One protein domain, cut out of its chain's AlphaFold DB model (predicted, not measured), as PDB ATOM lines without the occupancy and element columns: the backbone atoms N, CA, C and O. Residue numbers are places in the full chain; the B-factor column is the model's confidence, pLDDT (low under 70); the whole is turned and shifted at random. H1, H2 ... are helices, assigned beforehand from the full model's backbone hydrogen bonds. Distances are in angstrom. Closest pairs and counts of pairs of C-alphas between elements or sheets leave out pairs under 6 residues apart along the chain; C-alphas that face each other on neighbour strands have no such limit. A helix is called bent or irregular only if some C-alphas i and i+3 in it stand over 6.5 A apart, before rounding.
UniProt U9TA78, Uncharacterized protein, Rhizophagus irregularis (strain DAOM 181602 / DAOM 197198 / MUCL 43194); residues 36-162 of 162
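Overview. This is residues 36 to 162 of the 162 residues of an uncharacterized protein of Rhizophagus irregularis (strain DAOM 181602 / DAOM 197198 / MUCL 43194) (UniProt U9TA78). One long helix, H4, makes the long axis of a rod; H1 crosses its middle, H2 and H3 pack on its first half, and H5 and H6 sit at its last end. The printed part has 127 residues with six named helices, H1 to H6 in order, and no named strand: all helix. It is loose, radius of gyration of the C-alphas 18.8 A, spanning 60 by 28 by 24 A.

Along the chain. Find C-alpha 36 at (347.300, 207.164, 290.608); there H1, residues 36 to 53, begins. H2 is residues 63 to 73, H3 80 to 86. H4, residues 95 to 133, runs 56.8 A to (367.499, 178.330, 296.049). H5, 138 to 146, and H6, 153 to 159, follow.

Arrangement. The hub H4 touches five helices, among them H1, about perpendicular at 86 degrees; look at C-alphas 45 and 113, the closest, 4.3 A apart. H4 and H5, a hairpin, only just touch, with 3 pairs of C-alphas within 8 A, closest Leu 131 and Ile 141, 7.1 A. In H1 to H6 every O i to N i+4 pair is within hydrogen-bond range.

Size, cuts and confidence. The printed part has no cut and no long link. Residues 36 to 37 and 160 to 162 have pLDDT under 70.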
ATOM      1  N   ILE A  36     348.083 206.818 291.812       51.69
ATOM      2  CA  ILE A  36     347.300 207.164 290.608       51.69
ATOM      3  C   ILE A  36     348.188 207.114 289.356       51.69
ATOM      4  O   ILE A  36     347.761 206.621 288.313       51.69
ATOM      5  N   SER A  37     349.441 207.567 289.471       67.19
ATOM      6  CA  SER A  37     350.417 207.494 288.380       67.19
ATOM      7  C   SER A  37     350.871 206.051 288.141       67.19
ATOM      8  O   SER A  37     350.939 205.619 286.995       67.19
ATOM      9  N   SER A  38     351.090 205.255 289.192       73.81
ATOM     10  CA  SER A  38     351.551 203.868 289.057       73.81
ATOM     11  C   SER A  38     350.498 202.940 288.448       73.81
ATOM     12  O   SER A  38     350.842 202.125 287.592       73.81
ATOM     13  N   GLU A  39     349.218 203.092 288.795       84.38
ATOM     14  CA  GLU A  39     348.147 202.311 288.169       84.38
ATOM     15  C   GLU A  39     347.987 202.670 286.687       84.38
ATOM     16  O   GLU A  39     347.931 201.775 285.842       84.38
ATOM     17  N   LYS A  40     348.001 203.964 286.336       88.25
ATOM     18  CA  LYS A  40     347.967 204.389 284.929       88.25
ATOM     19  C   LYS A  40     349.216 203.927 284.160       88.25
ATOM     20  O   LYS A  40     349.080 203.438 283.040       88.25
ATOM     21  N   ILE A  41     350.411 203.971 284.762       87.06
ATOM     22  CA  ILE A  41     351.643 203.399 284.181       87.06
ATOM     23  C   ILE A  41     351.473 201.899 283.933       87.06
ATOM     24  O   ILE A  41     351.816 201.418 282.852       87.06
ATOM     25  N   ARG A  42     350.923 201.149 284.894       88.62
ATOM     26  CA  ARG A  42     350.692 199.704 284.769       88.62
ATOM     27  C   ARG A  42     349.718 199.391 283.636       88.62
ATOM     28  O   ARG A  42     350.017 198.551 282.789       88.62
ATOM     29  N   LEU A  43     348.580 200.079 283.602       93.06
ATOM     30  CA  LEU A  43     347.561 199.933 282.561       93.06
ATOM     31  C   LEU A  43     348.132 200.238 281.169       93.06
ATOM     32  O   LEU A  43     348.041 199.409 280.267       93.06
ATOM     33  N   MET A  44     348.817 201.372 281.025       93.12
ATOM     34  CA  MET A  44     349.512 201.762 279.799       93.12
ATOM     35  C   MET A  44     350.543 200.718 279.359       93.12
ATOM     36  O   MET A  44     350.593 200.346 278.186       93.12
ATOM     37  N   SER A  45     351.351 200.216 280.294       91.62
ATOM     38  CA  SER A  45     352.370 199.204 280.004       91.62
ATOM     39  C   SER A  45     351.753 197.905 279.492       91.62
ATOM     40  O   SER A  45     352.287 197.309 278.556       91.62
ATOM     41  N   ASN A  46     350.610 197.498 280.053       92.06
ATOM     42  CA  ASN A  46     349.873 196.309 279.626       92.06
ATOM     43  C   ASN A  46     349.284 196.464 278.220       92.06
ATOM     44  O   ASN A  46     349.411 195.539 277.415       92.06
ATOM     45  N   VAL A  47     348.667 197.614 277.915       93.94
ATOM     46  CA  VAL A  47     348.129 197.914 276.575       93.94
ATOM     47  C   VAL A  47     349.243 197.827 275.534       93.94
ATOM     48  O   VAL A  47     349.123 197.099 274.547       93.94
ATOM     49  N   LEU A  48     350.364 198.509 275.785       92.44
ATOM     50  CA  LEU A  48     351.496 198.535 274.861       92.44
ATOM     51  C   LEU A  48     352.143 197.159 274.703       92.44
ATOM     52  O   LEU A  48     352.435 196.751 273.580       92.44
ATOM     53  N   PHE A  49     352.313 196.417 275.800       89.62
ATOM     54  CA  PHE A  49     352.858 195.063 275.761       89.62
ATOM     55  C   PHE A  49     351.973 194.119 274.942       89.62
ATOM     56  O   PHE A  49     352.477 193.376 274.101       89.62
ATOM     57  N   LYS A  50     350.651 194.153 275.162       91.25
ATOM     58  CA  LYS A  50     349.690 193.338 274.410       91.25
ATOM     59  C   LYS A  50     349.790 193.638 272.914       91.25
ATOM     60  O   LYS A  50     350.011 192.711 272.140       91.25
ATOM     61  N   LYS A  51     349.716 194.909 272.519       89.69
ATOM     62  CA  LYS A  51     349.759 195.282 271.099       89.69
ATOM     63  C   LYS A  51     351.052 194.869 270.408       89.69
ATOM     64  O   LYS A  51     351.016 194.327 269.310       89.69
ATOM     65  N   GLN A  52     352.191 195.076 271.067       86.00
ATOM     66  CA  GLN A  52     353.502 194.790 270.480       86.00
ATOM     67  C   GLN A  52     353.821 193.294 270.420       86.00
ATOM     68  O   GLN A  52     354.428 192.847 269.454       86.00
ATOM     69  N   HIS A  53     353.442 192.524 271.445       83.25
ATOM     70  CA  HIS A  53     353.906 191.140 271.598       83.25
ATOM     71  C   HIS A  53     352.827 190.074 271.413       83.25
ATOM     72  O   HIS A  53     353.167 188.921 271.161       83.25
ATOM     73  N   LYS A  54     351.545 190.413 271.585       83.75
ATOM     74  CA  LYS A  54     350.433 189.474 271.364       83.75
ATOM     75  C   LYS A  54     349.769 189.716 270.019       83.75
ATOM     76  O   LYS A  54     349.547 188.763 269.282       83.75
ATOM     77  N   ASP A  55     349.518 190.981 269.698       89.31
ATOM     78  CA  ASP A  55     348.790 191.353 268.483       89.31
ATOM     79  C   ASP A  55     349.743 191.600 267.291       89.31
ATOM     80  O   ASP A  55     349.293 191.724 266.154       89.31
ATOM     81  N   ASN A  56     351.066 191.624 267.532       85.00
ATOM     82  CA  ASN A  56     352.121 191.909 266.545       85.00
ATOM     83  C   ASN A  56     351.881 193.209 265.749       85.00
ATOM     84  O   ASN A  56     352.270 193.332 264.584       85.00
ATOM     85  N   GLU A  57     351.238 194.196 266.376       87.75
ATOM     86  CA  GLU A  57     350.978 195.489 265.757       87.75
ATOM     87  C   GLU A  57     352.270 196.310 265.641       87.75
ATOM     88  O   GLU A  57     353.127 196.326 266.532       87.75
ATOM     89  N   LYS A  58     352.401 197.047 264.534       85.75
ATOM     90  CA  LYS A  58     353.528 197.962 264.335       85.75
ATOM     91  C   LYS A  58     353.444 199.147 265.313       85.75
ATOM     92  O   LYS A  58     352.345 199.612 265.617       85.75
ATOM     93  N   PRO A  59     354.585 199.703 265.762       83.25
ATOM     94  CA  PRO A  59     354.581 200.891 266.613       83.25
ATOM     95  C   PRO A  59     353.891 202.094 265.945       83.25
ATOM     96  O   PRO A  59     354.259 202.488 264.842       83.25
ATOM     97  N   ILE A  60     352.945 202.728 266.645       89.56
ATOM     98  CA  ILE A  60     352.241 203.934 266.168       89.56
ATOM     99  C   ILE A  60     353.095 205.175 266.433       89.56
ATOM    100  O   ILE A  60     353.276 205.566 267.584       89.56
ATOM    101  N   TYR A  61     353.661 205.785 265.389       88.50
ATOM    102  CA  TYR A  61     354.601 206.908 265.520       88.50
ATOM    103  C   TYR A  61     353.948 208.271 265.724       88.50
ATOM    104  O   TYR A  61     354.547 209.104 266.409       88.50
ATOM    105  N   ASP A  62     352.760 208.493 265.167       93.25
ATOM    106  CA  ASP A  62     352.046 209.751 265.345       93.25
ATOM    107  C   ASP A  62     351.559 209.904 266.803       93.25
ATOM    108  O   ASP A  62     350.923 208.987 267.328       93.25
ATOM    109  N   PRO A  63     351.863 211.021 267.494       92.31
ATOM    110  CA  PRO A  63     351.475 211.201 268.893       92.31
ATOM    111  C   PRO A  63     349.962 211.207 269.137       92.31
ATOM    112  O   PRO A  63     349.523 210.721 270.177       92.31
ATOM    113  N   GLU A  64     349.168 211.746 268.209       94.31
ATOM    114  CA  GLU A  64     347.716 211.859 268.375       94.31
ATOM    115  C   GLU A  64     347.035 210.511 268.114       94.31
ATOM    116  O   GLU A  64     346.153 210.105 268.870       94.31
ATOM    117  N   GLU A  65     347.476 209.766 267.095       95.19
ATOM    118  CA  GLU A  65     347.045 208.378 266.881       95.19
ATOM    119  C   GLU A  65     347.444 207.477 268.054       95.19
ATOM    120  O   GLU A  65     346.640 206.668 268.521       95.19
ATOM    121  N   PHE A  66     348.664 207.643 268.574       94.06
ATOM    122  CA  PHE A  66     349.158 206.890 269.723       94.06
ATOM    123  C   PHE A  66     348.312 207.157 270.973       94.06
ATOM    124  O   PHE A  66     347.906 206.215 271.655       94.06
ATOM    125  N   LYS A  67     347.997 208.429 271.246       95.25
ATOM    126  CA  LYS A  67     347.091 208.821 272.330       95.25
ATOM    127  C   LYS A  67     345.716 208.176 272.160       95.25
ATOM    128  O   LYS A  67     345.256 207.493 273.069       95.25
ATOM    129  N   LYS A  68     345.080 208.346 270.994       95.94
ATOM    130  CA  LYS A  68     343.746 207.783 270.717       95.94
ATOM    131  C   LYS A  68     343.718 206.270 270.895       95.94
ATOM    132  O   LYS A  68     342.740 205.736 271.404       95.94
ATOM    133  N   MET A  69     344.785 205.584 270.492       95.00
ATOM    134  CA  MET A  69     344.918 204.147 270.695       95.00
ATOM    135  C   MET A  69     344.928 203.789 272.186       95.00
ATOM    136  O   MET A  69     344.167 202.913 272.585       95.00
ATOM    137  N   LEU A  70     345.724 204.480 273.012       94.81
ATOM    138  CA  LEU A  70     345.773 204.207 274.453       94.81
ATOM    139  C   LEU A  70     344.403 204.390 275.114       94.81
ATOM    140  O   LEU A  70     343.964 203.518 275.858       94.81
ATOM    141  N   GLU A  71     343.725 205.498 274.815       96.12
ATOM    142  CA  GLU A  71     342.427 205.836 275.415       96.12
ATOM    143  C   GLU A  71     341.297 204.922 274.922       96.12
ATOM    144  O   GLU A  71     340.368 204.627 275.670       96.12
ATOM    145  N   LYS A  72     341.380 204.436 273.676       95.62
ATOM    146  CA  LYS A  72     340.422 203.472 273.119       95.62
ATOM    147  C   LYS A  72     340.560 202.090 273.758       95.62
ATOM    148  O   LYS A  72     339.551 201.448 274.028       95.62
ATOM    149  N   GLU A  73     341.790 201.616 273.938       95.38
ATOM    150  CA  GLU A  73     342.057 200.283 274.494       95.38
ATOM    151  C   GLU A  73     341.825 200.229 276.004       95.38
ATOM    152  O   GLU A  73     341.370 199.214 276.524       95.38
ATOM    153  N   GLU A  74     342.126 201.319 276.711       96.44
ATOM    154  CA  GLU A  74     341.893 201.441 278.145       96.44
ATOM    155  C   GLU A  74     341.359 202.845 278.469       96.44
ATOM    156  O   GLU A  74     342.141 203.784 278.653       96.44
ATOM    157  N   PRO A  75     340.027 203.006 278.594       95.81
ATOM    158  CA  PRO A  75     339.400 204.295 278.887       95.81
ATOM    159  C   PRO A  75     339.907 204.967 280.169       95.81
ATOM    160  O   PRO A  75     339.890 206.191 280.272       95.81
ATOM    161  N   LYS A  76     340.429 204.206 281.146       94.06
ATOM    162  CA  LYS A  76     341.043 204.778 282.361       94.06
ATOM    163  C   LYS A  76     342.342 205.548 282.094       94.06
ATOM    164  O   LYS A  76     342.816 206.262 282.979       94.06
ATOM    165  N   LEU A  77     342.924 205.410 280.901       93.31
ATOM    166  CA  LEU A  77     344.080 206.186 280.448       93.31
ATOM    167  C   LEU A  77     343.699 207.536 279.834       93.31
ATOM    168  O   LEU A  77     344.602 208.284 279.455       93.31
ATOM    169  N   GLN A  78     342.409 207.878 279.754       94.50
ATOM    170  CA  GLN A  78     341.973 209.174 279.238       94.50
ATOM    171  C   GLN A  78     342.688 210.331 279.950       94.50
ATOM    172  O   GLN A  78     342.769 210.381 281.182       94.50
ATOM    173  N   GLY A  79     343.259 211.239 279.155       91.56
ATOM    174  CA  GLY A  79     344.014 212.396 279.640       91.56
ATOM    175  C   GLY A  79     345.412 212.078 280.184       91.56
ATOM    176  O   GLY A  79     346.194 212.996 280.406       91.56
ATOM    177  N   PHE A  80     345.795 210.805 280.340       90.56
ATOM    178  CA  PHE A  80     347.100 210.447 280.904       90.56
ATOM    179  C   PHE A  80     348.268 210.889 280.016       90.56
ATOM    180  O   PHE A  80     349.277 211.392 280.501       90.56
ATOM    181  N   PHE A  81     348.127 210.758 278.695       91.19
ATOM    182  CA  PHE A  81     349.127 211.271 277.756       91.19
ATOM    183  C   PHE A  81     349.256 212.801 277.840       91.19
ATOM    184  O   PHE A  81     350.362 213.343 277.756       91.19
ATOM    185  N   ASP A  82     348.134 213.497 278.042       91.56
ATOM    186  CA  ASP A  82     348.110 214.955 278.162       91.56
ATOM    187  C   ASP A  82     348.813 215.422 279.438       91.56
ATOM    188  O   ASP A  82     349.492 216.443 279.400       91.56
ATOM    189  N   GLU A  83     348.737 214.658 280.534       89.00
ATOM    190  CA  GLU A  83     349.502 214.922 281.762       89.00
ATOM    191  C   GLU A  83     351.019 214.927 281.477       89.00
ATOM    192  O   GLU A  83     351.727 215.866 281.860       89.00
ATOM    193  N   PHE A  84     351.529 213.941 280.722       85.06
ATOM    194  CA  PHE A  84     352.938 213.926 280.303       85.06
ATOM    195  C   PHE A  84     353.289 215.100 279.384       85.06
ATOM    196  O   PHE A  84     354.380 215.668 279.488       85.06
ATOM    197  N   TYR A  85     352.398 215.463 278.458       89.50
ATOM    198  CA  TYR A  85     352.631 216.593 277.562       89.50
ATOM    199  C   TYR A  85     352.613 217.932 278.310       89.50
ATOM    200  O   TYR A  85     353.481 218.776 278.073       89.50
ATOM    201  N   ALA A  86     351.693 218.112 279.260       88.50
ATOM    202  CA  ALA A  86     351.597 219.298 280.107       88.50
ATOM    203  C   ALA A  86     352.884 219.527 280.915       88.50
ATOM    204  O   ALA A  86     353.337 220.667 281.036       88.50
ATOM    205  N   GLY A  87     353.542 218.447 281.356       84.94
ATOM    206  CA  GLY A  87     354.861 218.490 281.999       84.94
ATOM    207  C   GLY A  87     355.976 219.106 281.138       84.94
ATOM    208  O   GLY A  87     356.974 219.580 281.673       84.94
ATOM    209  N   THR A  88     355.803 219.185 279.812       85.25
ATOM    210  CA  THR A  88     356.751 219.874 278.909       85.25
ATOM    211  C   THR A  88     356.579 221.399 278.886       85.25
ATOM    212  O   THR A  88     357.355 222.104 278.235       85.25
ATOM    213  N   ASN A  89     355.584 221.909 279.622       88.56
ATOM    214  CA  ASN A  89     355.207 223.314 279.723       88.56
ATOM    215  C   ASN A  89     354.943 223.975 278.355       88.56
ATOM    216  O   ASN A  89     355.604 224.960 278.004       88.56
ATOM    217  N   PRO A  90     353.989 223.444 277.566       89.06
ATOM    218  CA  PRO A  90     353.801 223.848 276.174       89.06
ATOM    219  C   PRO A  90     353.411 225.323 276.011       89.06
ATOM    220  O   PRO A  90     353.744 225.939 275.002       89.06
ATOM    221  N   GLN A  91     352.780 225.922 277.026       91.94
ATOM    222  CA  GLN A  91     352.366 227.331 277.014       91.94
ATOM    223  C   GLN A  91     353.549 228.310 276.960       91.94
ATOM    224  O   GLN A  91     353.406 229.430 276.484       91.94
ATOM    225  N   LYS A  92     354.738 227.896 277.423       92.19
ATOM    226  CA  LYS A  92     355.959 228.721 277.398       92.19
ATOM    227  C   LYS A  92     356.856 228.434 276.191       92.19
ATOM    228  O   LYS A  92     358.026 228.818 276.193       92.19
ATOM    229  N   LYS A  93     356.371 227.688 275.197       90.88
ATOM    230  CA  LYS A  93     357.172 227.191 274.071       90.88
ATOM    231  C   LYS A  93     356.562 227.620 272.742       90.88
ATOM    232  O   LYS A  93     355.353 227.769 272.612       90.88
ATOM    233  N   ASN A  94     357.421 227.795 271.740       94.06
ATOM    234  CA  ASN A  94     356.982 228.111 270.382       94.06
ATOM    235  C   ASN A  94     356.357 226.877 269.682       94.06
ATOM    236  O   ASN A  94     356.594 225.742 270.114       94.06
ATOM    237  N   PRO A  95     355.598 227.065 268.584       93.25
ATOM    238  CA  PRO A  95     354.904 225.974 267.895       93.25
ATOM    239  C   PRO A  95     355.817 224.832 267.426       93.25
ATOM    240  O   PRO A  95     355.485 223.662 267.613       93.25
ATOM    241  N   ILE A  96     356.999 225.155 266.886       92.94
ATOM    242  CA  ILE A  96     357.978 224.163 266.408       92.94
ATOM    243  C   ILE A  96     358.461 223.284 267.571       92.94
ATOM    244  O   ILE A  96     358.463 222.054 267.487       92.94
ATOM    245  N   THR A  97     358.814 223.911 268.694       91.56
ATOM    246  CA  THR A  97     359.244 223.216 269.914       91.56
ATOM    247  C   THR A  97     358.113 222.367 270.482       91.56
ATOM    248  O   THR A  97     358.344 221.235 270.896       91.56
ATOM    249  N   ASN A  98     356.878 222.866 270.454       92.31
ATOM    250  CA  ASN A  98     355.713 222.110 270.906       92.31
ATOM    251  C   ASN A  98     355.453 220.865 270.058       92.31
ATOM    252  O   ASN A  98     355.167 219.806 270.620       92.31
ATOM    253  N   GLN A  99     355.615 220.951 268.737       91.38
ATOM    254  CA  GLN A  99     355.502 219.794 267.851       91.38
ATOM    255  C   GLN A  99     356.583 218.743 268.150       91.38
ATOM    256  O   GLN A  99     356.293 217.547 268.203       91.38
ATOM    257  N   GLN A 100     357.825 219.170 268.396       91.12
ATOM    258  CA  GLN A 100     358.898 218.261 268.809       91.12
ATOM    259  C   GLN A 100     358.637 217.649 270.192       91.12
ATOM    260  O   GLN A 100     358.852 216.451 270.381       91.12
ATOM    261  N   ASN A 101     358.138 218.438 271.144       90.44
ATOM    262  CA  ASN A 101     357.798 217.965 272.481       90.44
ATOM    263  C   ASN A 101     356.690 216.912 272.447       90.44
ATOM    264  O   ASN A 101     356.830 215.913 273.135       90.44
ATOM    265  N   LYS A 102     355.664 217.051 271.596       90.75
ATOM    266  CA  LYS A 102     354.642 216.000 271.417       90.75
ATOM    267  C   LYS A 102     355.255 214.661 270.998       90.75
ATOM    268  O   LYS A 102     354.932 213.620 271.569       90.75
ATOM    269  N   LYS A 103     356.194 214.683 270.043       92.12
ATOM    270  CA  LYS A 103     356.930 213.477 269.626       92.12
ATOM    271  C   LYS A 103     357.738 212.899 270.791       92.12
ATOM    272  O   LYS A 103     357.639 211.706 271.063       92.12
ATOM    273  N   LYS A 104     358.488 213.741 271.515       89.38
ATOM    274  CA  LYS A 104     359.253 213.335 272.709       89.38
ATOM    275  C   LYS A 104     358.362 212.752 273.804       89.38
ATOM    276  O   LYS A 104     358.731 211.740 274.382       89.38
ATOM    277  N   THR A 105     357.183 213.318 274.044       89.62
ATOM    278  CA  THR A 105     356.203 212.790 274.998       89.62
ATOM    279  C   THR A 105     355.827 211.355 274.650       89.62
ATOM    280  O   THR A 105     355.923 210.487 275.510       89.62
ATOM    281  N   ARG A 106     355.510 211.060 273.384       91.94
ATOM    282  CA  ARG A 106     355.240 209.683 272.940       91.94
ATOM    283  C   ARG A 106     356.420 208.744 273.182       91.94
ATOM    284  O   ARG A 106     356.206 207.620 273.636       91.94
ATOM    285  N   TYR A 107     357.650 209.183 272.911       88.44
ATOM    286  CA  TYR A 107     358.840 208.385 273.226       88.44
ATOM    287  C   TYR A 107     358.982 208.139 274.729       88.44
ATOM    288  O   TYR A 107     359.196 207.002 275.130       88.44
ATOM    289  N   ASN A 108     358.793 209.163 275.561       85.69
ATOM    290  CA  ASN A 108     358.866 209.037 277.015       85.69
ATOM    291  C   ASN A 108     357.830 208.038 277.535       85.69
ATOM    292  O   ASN A 108     358.185 207.130 278.278       85.69
ATOM    293  N   VAL A 109     356.575 208.161 277.102       88.50
ATOM    294  CA  VAL A 109     355.472 207.267 277.483       88.50
ATOM    295  C   VAL A 109     355.793 205.810 277.117       88.50
ATOM    296  O   VAL A 109     355.657 204.915 277.951       88.50
ATOM    297  N   LEU A 110     356.310 205.570 275.906       87.44
ATOM    298  CA  LEU A 110     356.775 204.243 275.494       87.44
ATOM    299  C   LEU A 110     357.942 203.736 276.364       87.44
ATOM    300  O   LEU A 110     357.940 202.575 276.771       87.44
ATOM    301  N   SER A 111     358.915 204.591 276.679       84.75
ATOM    302  CA  SER A 111     360.053 204.232 277.534       84.75
ATOM    303  C   SER A 111     359.618 203.877 278.956       84.75
ATOM    304  O   SER A 111     360.076 202.872 279.489       84.75
ATOM    305  N   PHE A 112     358.692 204.635 279.555       84.06
ATOM    306  CA  PHE A 112     358.136 204.324 280.877       84.06
ATOM    307  C   PHE A 112     357.425 202.970 280.896       84.06
ATOM    308  O   PHE A 112     357.589 202.212 281.852       84.06
ATOM    309  N   ALA A 113     356.700 202.626 279.827       86.81
ATOM    310  CA  ALA A 113     356.123 201.292 279.691       86.81
ATOM    311  C   ALA A 113     357.195 200.199 279.621       86.81
ATOM    312  O   ALA A 113     357.087 199.173 280.295       86.81
ATOM    313  N   GLY A 114     358.255 200.433 278.842       83.44
ATOM    314  CA  GLY A 114     359.406 199.537 278.766       83.44
ATOM    315  C   GLY A 114     360.080 199.335 280.125       83.44
ATOM    316  O   GLY A 114     360.329 198.198 280.518       83.44
ATOM    317  N   PHE A 115     360.314 200.417 280.874       81.44
ATOM    318  CA  PHE A 115     360.896 200.357 282.216       81.44
ATOM    319  C   PHE A 115     360.016 199.582 283.191       81.44
ATOM    320  O   PHE A 115     360.528 198.715 283.892       81.44
ATOM    321  N   ASN A 116     358.705 199.831 283.203       83.00
ATOM    322  CA  ASN A 116     357.782 199.112 284.078       83.00
ATOM    323  C   ASN A 116     357.740 197.611 283.747       83.00
ATOM    324  O   ASN A 116     357.841 196.771 284.640       83.00
ATOM    325  N   ASN A 117     357.659 197.261 282.461       84.19
ATOM    326  CA  ASN A 117     357.654 195.863 282.032       84.19
ATOM    327  C   ASN A 117     358.972 195.154 282.365       84.19
ATOM    328  O   ASN A 117     358.948 194.012 282.828       84.19
ATOM    329  N   LYS A 118     360.111 195.832 282.176       84.88
ATOM    330  CA  LYS A 118     361.425 195.302 282.546       84.88
ATOM    331  C   LYS A 118     361.534 195.101 284.056       84.88
ATOM    332  O   LYS A 118     361.853 194.001 284.478       84.88
ATOM    333  N   PHE A 119     361.186 196.110 284.853       80.38
ATOM    334  CA  PHE A 119     361.204 196.023 286.315       80.38
ATOM    335  C   PHE A 119     360.379 194.833 286.825       80.38
ATOM    336  O   PHE A 119     360.859 194.034 287.621       80.38
ATOM    337  N   ILE A 120     359.158 194.660 286.309       79.62
ATOM    338  CA  ILE A 120     358.304 193.515 286.654       79.62
ATOM    339  C   ILE A 120     358.958 192.184 286.251       79.62
ATOM    340  O   ILE A 120     358.852 191.204 286.986       79.62
ATOM    341  N   SER A 121     359.601 192.120 285.082       85.88
ATOM    342  CA  SER A 121     360.305 190.916 284.631       85.88
ATOM    343  C   SER A 121     361.489 190.573 285.537       85.88
ATOM    344  O   SER A 121     361.625 189.411 285.916       85.88
ATOM    345  N   ASP A 122     362.294 191.569 285.908       79.81
ATOM    346  CA  ASP A 122     363.468 191.409 286.770       79.81
ATOM    347  C   ASP A 122     363.040 190.927 288.173       79.81
ATOM    348  O   ASP A 122     363.559 189.935 288.677       79.81
ATOM    349  N   VAL A 123     361.978 191.506 288.755       80.12
ATOM    350  CA  VAL A 123     361.420 191.044 290.045       80.12
ATOM    351  C   VAL A 123     360.940 189.589 289.977       80.12
ATOM    352  O   VAL A 123     361.207 188.796 290.879       80.12
ATOM    353  N   LYS A 124     360.230 189.196 288.910       85.75
ATOM    354  CA  LYS A 124     359.773 187.800 288.736       85.75
ATOM    355  C   LYS A 124     360.934 186.821 288.648       85.75
ATOM    356  O   LYS A 124     360.793 185.661 289.047       85.75
ATOM    357  N   GLU A 125     362.036 187.273 288.072       90.00
ATOM    358  CA  GLU A 125     363.260 186.507 287.943       90.00
ATOM    359  C   GLU A 125     363.948 186.313 289.294       90.00
ATOM    360  O   GLU A 125     364.210 185.165 289.658       90.00
ATOM    361  N   ASP A 126     364.123 187.378 290.075       84.06
ATOM    362  CA  ASP A 126     364.686 187.309 291.429       84.06
ATOM    363  C   ASP A 126     363.862 186.396 292.344       84.06
ATOM    364  O   ASP A 126     364.407 185.507 293.006       84.06
ATOM    365  N   VAL A 127     362.529 186.528 292.312       80.19
ATOM    366  CA  VAL A 127     361.613 185.616 293.019       80.19
ATOM    367  C   VAL A 127     361.833 184.171 292.570       80.19
ATOM    368  O   VAL A 127     361.852 183.256 293.392       80.19
ATOM    369  N   GLY A 128     362.039 183.943 291.271       87.12
ATOM    370  CA  GLY A 128     362.298 182.610 290.729       87.12
ATOM    371  C   GLY A 128     363.600 182.017 291.247       87.12
ATOM    372  O   GLY A 128     363.619 180.871 291.708       87.12
ATOM    373  N   PHE A 129     364.683 182.796 291.216       87.81
ATOM    374  CA  PHE A 129     365.974 182.385 291.763       87.81
ATOM    375  C   PHE A 129     365.889 182.064 293.254       87.81
ATOM    376  O   PHE A 129     366.413 181.025 293.666       87.81
ATOM    377  N   LEU A 130     365.188 182.891 294.035       86.69
ATOM    378  CA  LEU A 130     364.975 182.667 295.462       86.69
ATOM    379  C   LEU A 130     364.213 181.361 295.718       86.69
ATOM    380  O   LEU A 130     364.718 180.496 296.431       86.69
ATOM    381  N   LEU A 131     363.057 181.161 295.074       85.12
ATOM    382  CA  LEU A 131     362.268 179.929 295.203       85.12
ATOM    383  C   LEU A 131     363.102 178.689 294.862       85.12
ATOM    384  O   LEU A 131     363.055 177.678 295.568       85.12
ATOM    385  N   ASN A 132     363.890 178.771 293.789       89.62
ATOM    386  CA  ASN A 132     364.791 177.706 293.374       89.62
ATOM    387  C   ASN A 132     365.885 177.422 294.417       89.62
ATOM    388  O   ASN A 132     366.175 176.255 294.675       89.62
ATOM    389  N   ALA A 133     366.484 178.460 295.005       85.44
ATOM    390  CA  ALA A 133     367.499 178.330 296.049       85.44
ATOM    391  C   ALA A 133     366.929 177.748 297.354       85.44
ATOM    392  O   ALA A 133     367.603 176.960 298.009       85.44
ATOM    393  N   SER A 134     365.672 178.051 297.688       84.50
ATOM    394  CA  SER A 134     364.969 177.500 298.855       84.50
ATOM    395  C   SER A 134     364.527 176.037 298.696       84.50
ATOM    396  O   SER A 134     363.860 175.502 299.576       84.50
ATOM    397  N   GLY A 135     364.858 175.377 297.581       87.50
ATOM    398  CA  GLY A 135     364.471 173.985 297.333       87.50
ATOM    399  C   GLY A 135     363.004 173.805 296.928       87.50
ATOM    400  O   GLY A 135     362.485 172.692 297.001       87.50
ATOM    401  N   THR A 136     362.330 174.872 296.481       86.69
ATOM    402  CA  THR A 136     360.941 174.792 296.000       86.69
ATOM    403  C   THR A 136     360.846 173.833 294.812       86.69
ATOM    404  O   THR A 136     361.681 173.862 293.894       86.69
ATOM    405  N   SER A 137     359.824 172.972 294.821       91.12
ATOM    406  CA  SER A 137     359.635 171.961 293.780       91.12
ATOM    407  C   SER A 137     359.428 172.598 292.402       91.12
ATOM    408  O   SER A 137     358.944 173.724 292.267       91.12
ATOM    409  N   VAL A 138     359.786 171.858 291.349       93.75
ATOM    410  CA  VAL A 138     359.593 172.303 289.959       93.75
ATOM    411  C   VAL A 138     358.120 172.597 289.680       93.75
ATOM    412  O   VAL A 138     357.807 173.648 289.128       93.75
ATOM    413  N   SER A 139     357.219 171.714 290.123       92.44
ATOM    414  CA  SER A 139     355.777 171.882 289.937       92.44
ATOM    415  C   SER A 139     355.238 173.128 290.643       92.44
ATOM    416  O   SER A 139     354.410 173.833 290.069       92.44
ATOM    417  N   ALA A 140     355.729 173.445 291.846       87.38
ATOM    418  CA  ALA A 140     355.329 174.653 292.562       87.38
ATOM    419  C   ALA A 140     355.844 175.925 291.867       87.38
ATOM    420  O   ALA A 140     355.066 176.854 291.655       87.38
ATOM    421  N   ILE A 141     357.110 175.951 291.429       84.12
ATOM    422  CA  ILE A 141     357.670 177.084 290.668       84.12
ATOM    423  C   ILE A 141     356.894 177.303 289.364       84.12
ATOM    424  O   ILE A 141     356.521 178.431 289.049       84.12
ATOM    425  N   ASP A 142     356.606 176.240 288.613       93.69
ATOM    426  CA  ASP A 142     355.876 176.364 287.351       93.69
ATOM    427  C   ASP A 142     354.408 176.767 287.572       93.69
ATOM    428  O   ASP A 142     353.868 177.544 286.783       93.69
ATOM    429  N   THR A 143     353.783 176.336 288.672       89.62
ATOM    430  CA  THR A 143     352.442 176.798 289.074       89.62
ATOM    431  C   THR A 143     352.442 178.300 289.366       89.62
ATOM    432  O   THR A 143     351.630 179.034 288.802       89.62
ATOM    433  N   LEU A 144     353.391 178.787 290.173       83.88
ATOM    434  CA  LEU A 144     353.546 180.219 290.462       83.88
ATOM    435  C   LEU A 144     353.885 181.023 289.199       83.88
ATOM    436  O   LEU A 144     353.431 182.158 289.036       83.88
ATOM    437  N   SER A 145     354.643 180.438 288.271       89.12
ATOM    438  CA  SER A 145     354.946 181.077 286.994       89.12
ATOM    439  C   SER A 145     353.719 181.185 286.091       89.12
ATOM    440  O   SER A 145     353.500 182.232 285.484       89.12
ATOM    441  N   ASN A 146     352.877 180.151 286.047       89.56
ATOM    442  CA  ASN A 146     351.606 180.192 285.323       89.56
ATOM    443  C   ASN A 146     350.626 181.205 285.938       89.56
ATOM    444  O   ASN A 146     349.880 181.843 285.201       89.56
ATOM    445  N   ALA A 147     350.686 181.425 287.256       83.06
ATOM    446  CA  ALA A 147     349.984 182.519 287.934       83.06
ATOM    447  C   ALA A 147     350.615 183.907 287.679       83.06
ATOM    448  O   ALA A 147     350.091 184.927 288.119       83.06
ATOM    449  N   GLY A 148     351.744 183.966 286.967       83.25
ATOM    450  CA  GLY A 148     352.430 185.203 286.612       83.25
ATOM    451  C   GLY A 148     353.269 185.813 287.733       83.25
ATOM    452  O   GLY A 148     353.687 186.957 287.576       83.25
ATOM    453  N   LEU A 149     353.532 185.086 288.822       81.69
ATOM    454  CA  LEU A 149     354.266 185.575 289.997       81.69
ATOM    455  C   LEU A 149     355.785 185.399 289.883       81.69
ATOM    456  O   LEU A 149     356.542 186.099 290.544       81.69
ATOM    457  N   THR A 150     356.242 184.477 289.036       87.88
ATOM    458  CA  THR A 150     357.667 184.196 288.831       87.88
ATOM    459  C   THR A 150     357.959 183.710 287.406       87.88
ATOM    460  O   THR A 150     357.051 183.491 286.597       87.88
ATOM    461  N   VAL A 151     359.235 183.551 287.067       92.06
ATOM    462  CA  VAL A 151     359.690 182.892 285.840       92.06
ATOM    463  C   VAL A 151     359.650 181.362 285.981       92.06
ATOM    464  O   VAL A 151     359.752 180.811 287.073       92.06
ATOM    465  N   ARG A 152     359.519 180.647 284.858       93.81
ATOM    466  CA  ARG A 152     359.481 179.173 284.855       93.81
ATOM    467  C   ARG A 152     360.809 178.574 285.306       93.81
ATOM    468  O   ARG A 152     361.868 179.135 285.009       93.81
ATOM    469  N   LYS A 153     360.775 177.359 285.868       90.94
ATOM    470  CA  LYS A 153     361.989 176.640 286.305       90.94
ATOM    471  C   LYS A 153     363.041 176.539 285.200       90.94
ATOM    472  O   LYS A 153     364.223 176.786 285.430       90.94
ATOM    473  N   LYS A 154     362.595 176.241 283.978       93.00
ATOM    474  CA  LYS A 154     363.465 176.153 282.796       93.00
ATOM    475  C   LYS A 154     364.224 177.453 282.500       93.00
ATOM    476  O   LYS A 154     365.345 177.401 282.008       93.00
ATOM    477  N   THR A 155     363.622 178.615 282.767       90.62
ATOM    478  CA  THR A 155     364.234 179.927 282.508       90.62
ATOM    479  C   THR A 155     365.357 180.194 283.506       90.62
ATOM    480  O   THR A 155     366.444 180.600 283.105       90.62
ATOM    481  N   ILE A 156     365.119 179.867 284.779       90.50
ATOM    482  CA  ILE A 156     366.102 179.962 285.870       90.50
ATOM    483  C   ILE A 156     367.331 179.102 285.560       90.50
ATOM    484  O   ILE A 156     368.466 179.551 285.691       90.50
ATOM    485  N   GLN A 157     367.107 177.859 285.122       89.00
ATOM    486  CA  GLN A 157     368.193 176.931 284.804       89.00
ATOM    487  C   GLN A 157     369.049 177.427 283.638       89.00
ATOM    488  O   GLN A 157     370.268 177.383 283.739       89.00
ATOM    489  N   LYS A 158     368.436 177.947 282.568       88.31
ATOM    490  CA  LYS A 158     369.177 178.475 281.411       88.31
ATOM    491  C   LYS A 158     370.126 179.617 281.778       88.31
ATOM    492  O   LYS A 158     371.226 179.657 281.250       88.31
ATOM    493  N   LYS A 159     369.717 180.505 282.686       79.12
ATOM    494  CA  LYS A 159     370.529 181.652 283.121       79.12
ATOM    495  C   LYS A 159     371.630 181.309 284.128       79.12
ATOM    496  O   LYS A 159     372.551 182.088 284.304       79.12
ATOM    497  N   ARG A 160     371.563 180.149 284.790       60.12
ATOM    498  CA  ARG A 160     372.643 179.682 285.680       60.12
ATOM    499  C   ARG A 160     373.877 179.162 284.934       60.12
ATOM    500  O   ARG A 160     374.909 178.984 285.570       60.12
ATOM    501  N   PHE A 161     373.760 178.893 283.633       50.25
ATOM    502  CA  PHE A 161     374.828 178.347 282.785       50.25
ATOM    503  C   PHE A 161     375.230 179.295 281.640       50.25
ATOM    504  O   PHE A 161     375.843 178.854 280.670       50.25
ATOM    505  N   SER A 162     374.853 180.572 281.737       45.69
ATOM    506  CA  SER A 162     375.257 181.661 280.838       45.69
ATOM    507  C   SER A 162     376.167 182.624 281.575       45.69
ATOM    508  O   SER A 162     377.191 183.024 280.989       45.69
TER     509      SER A 162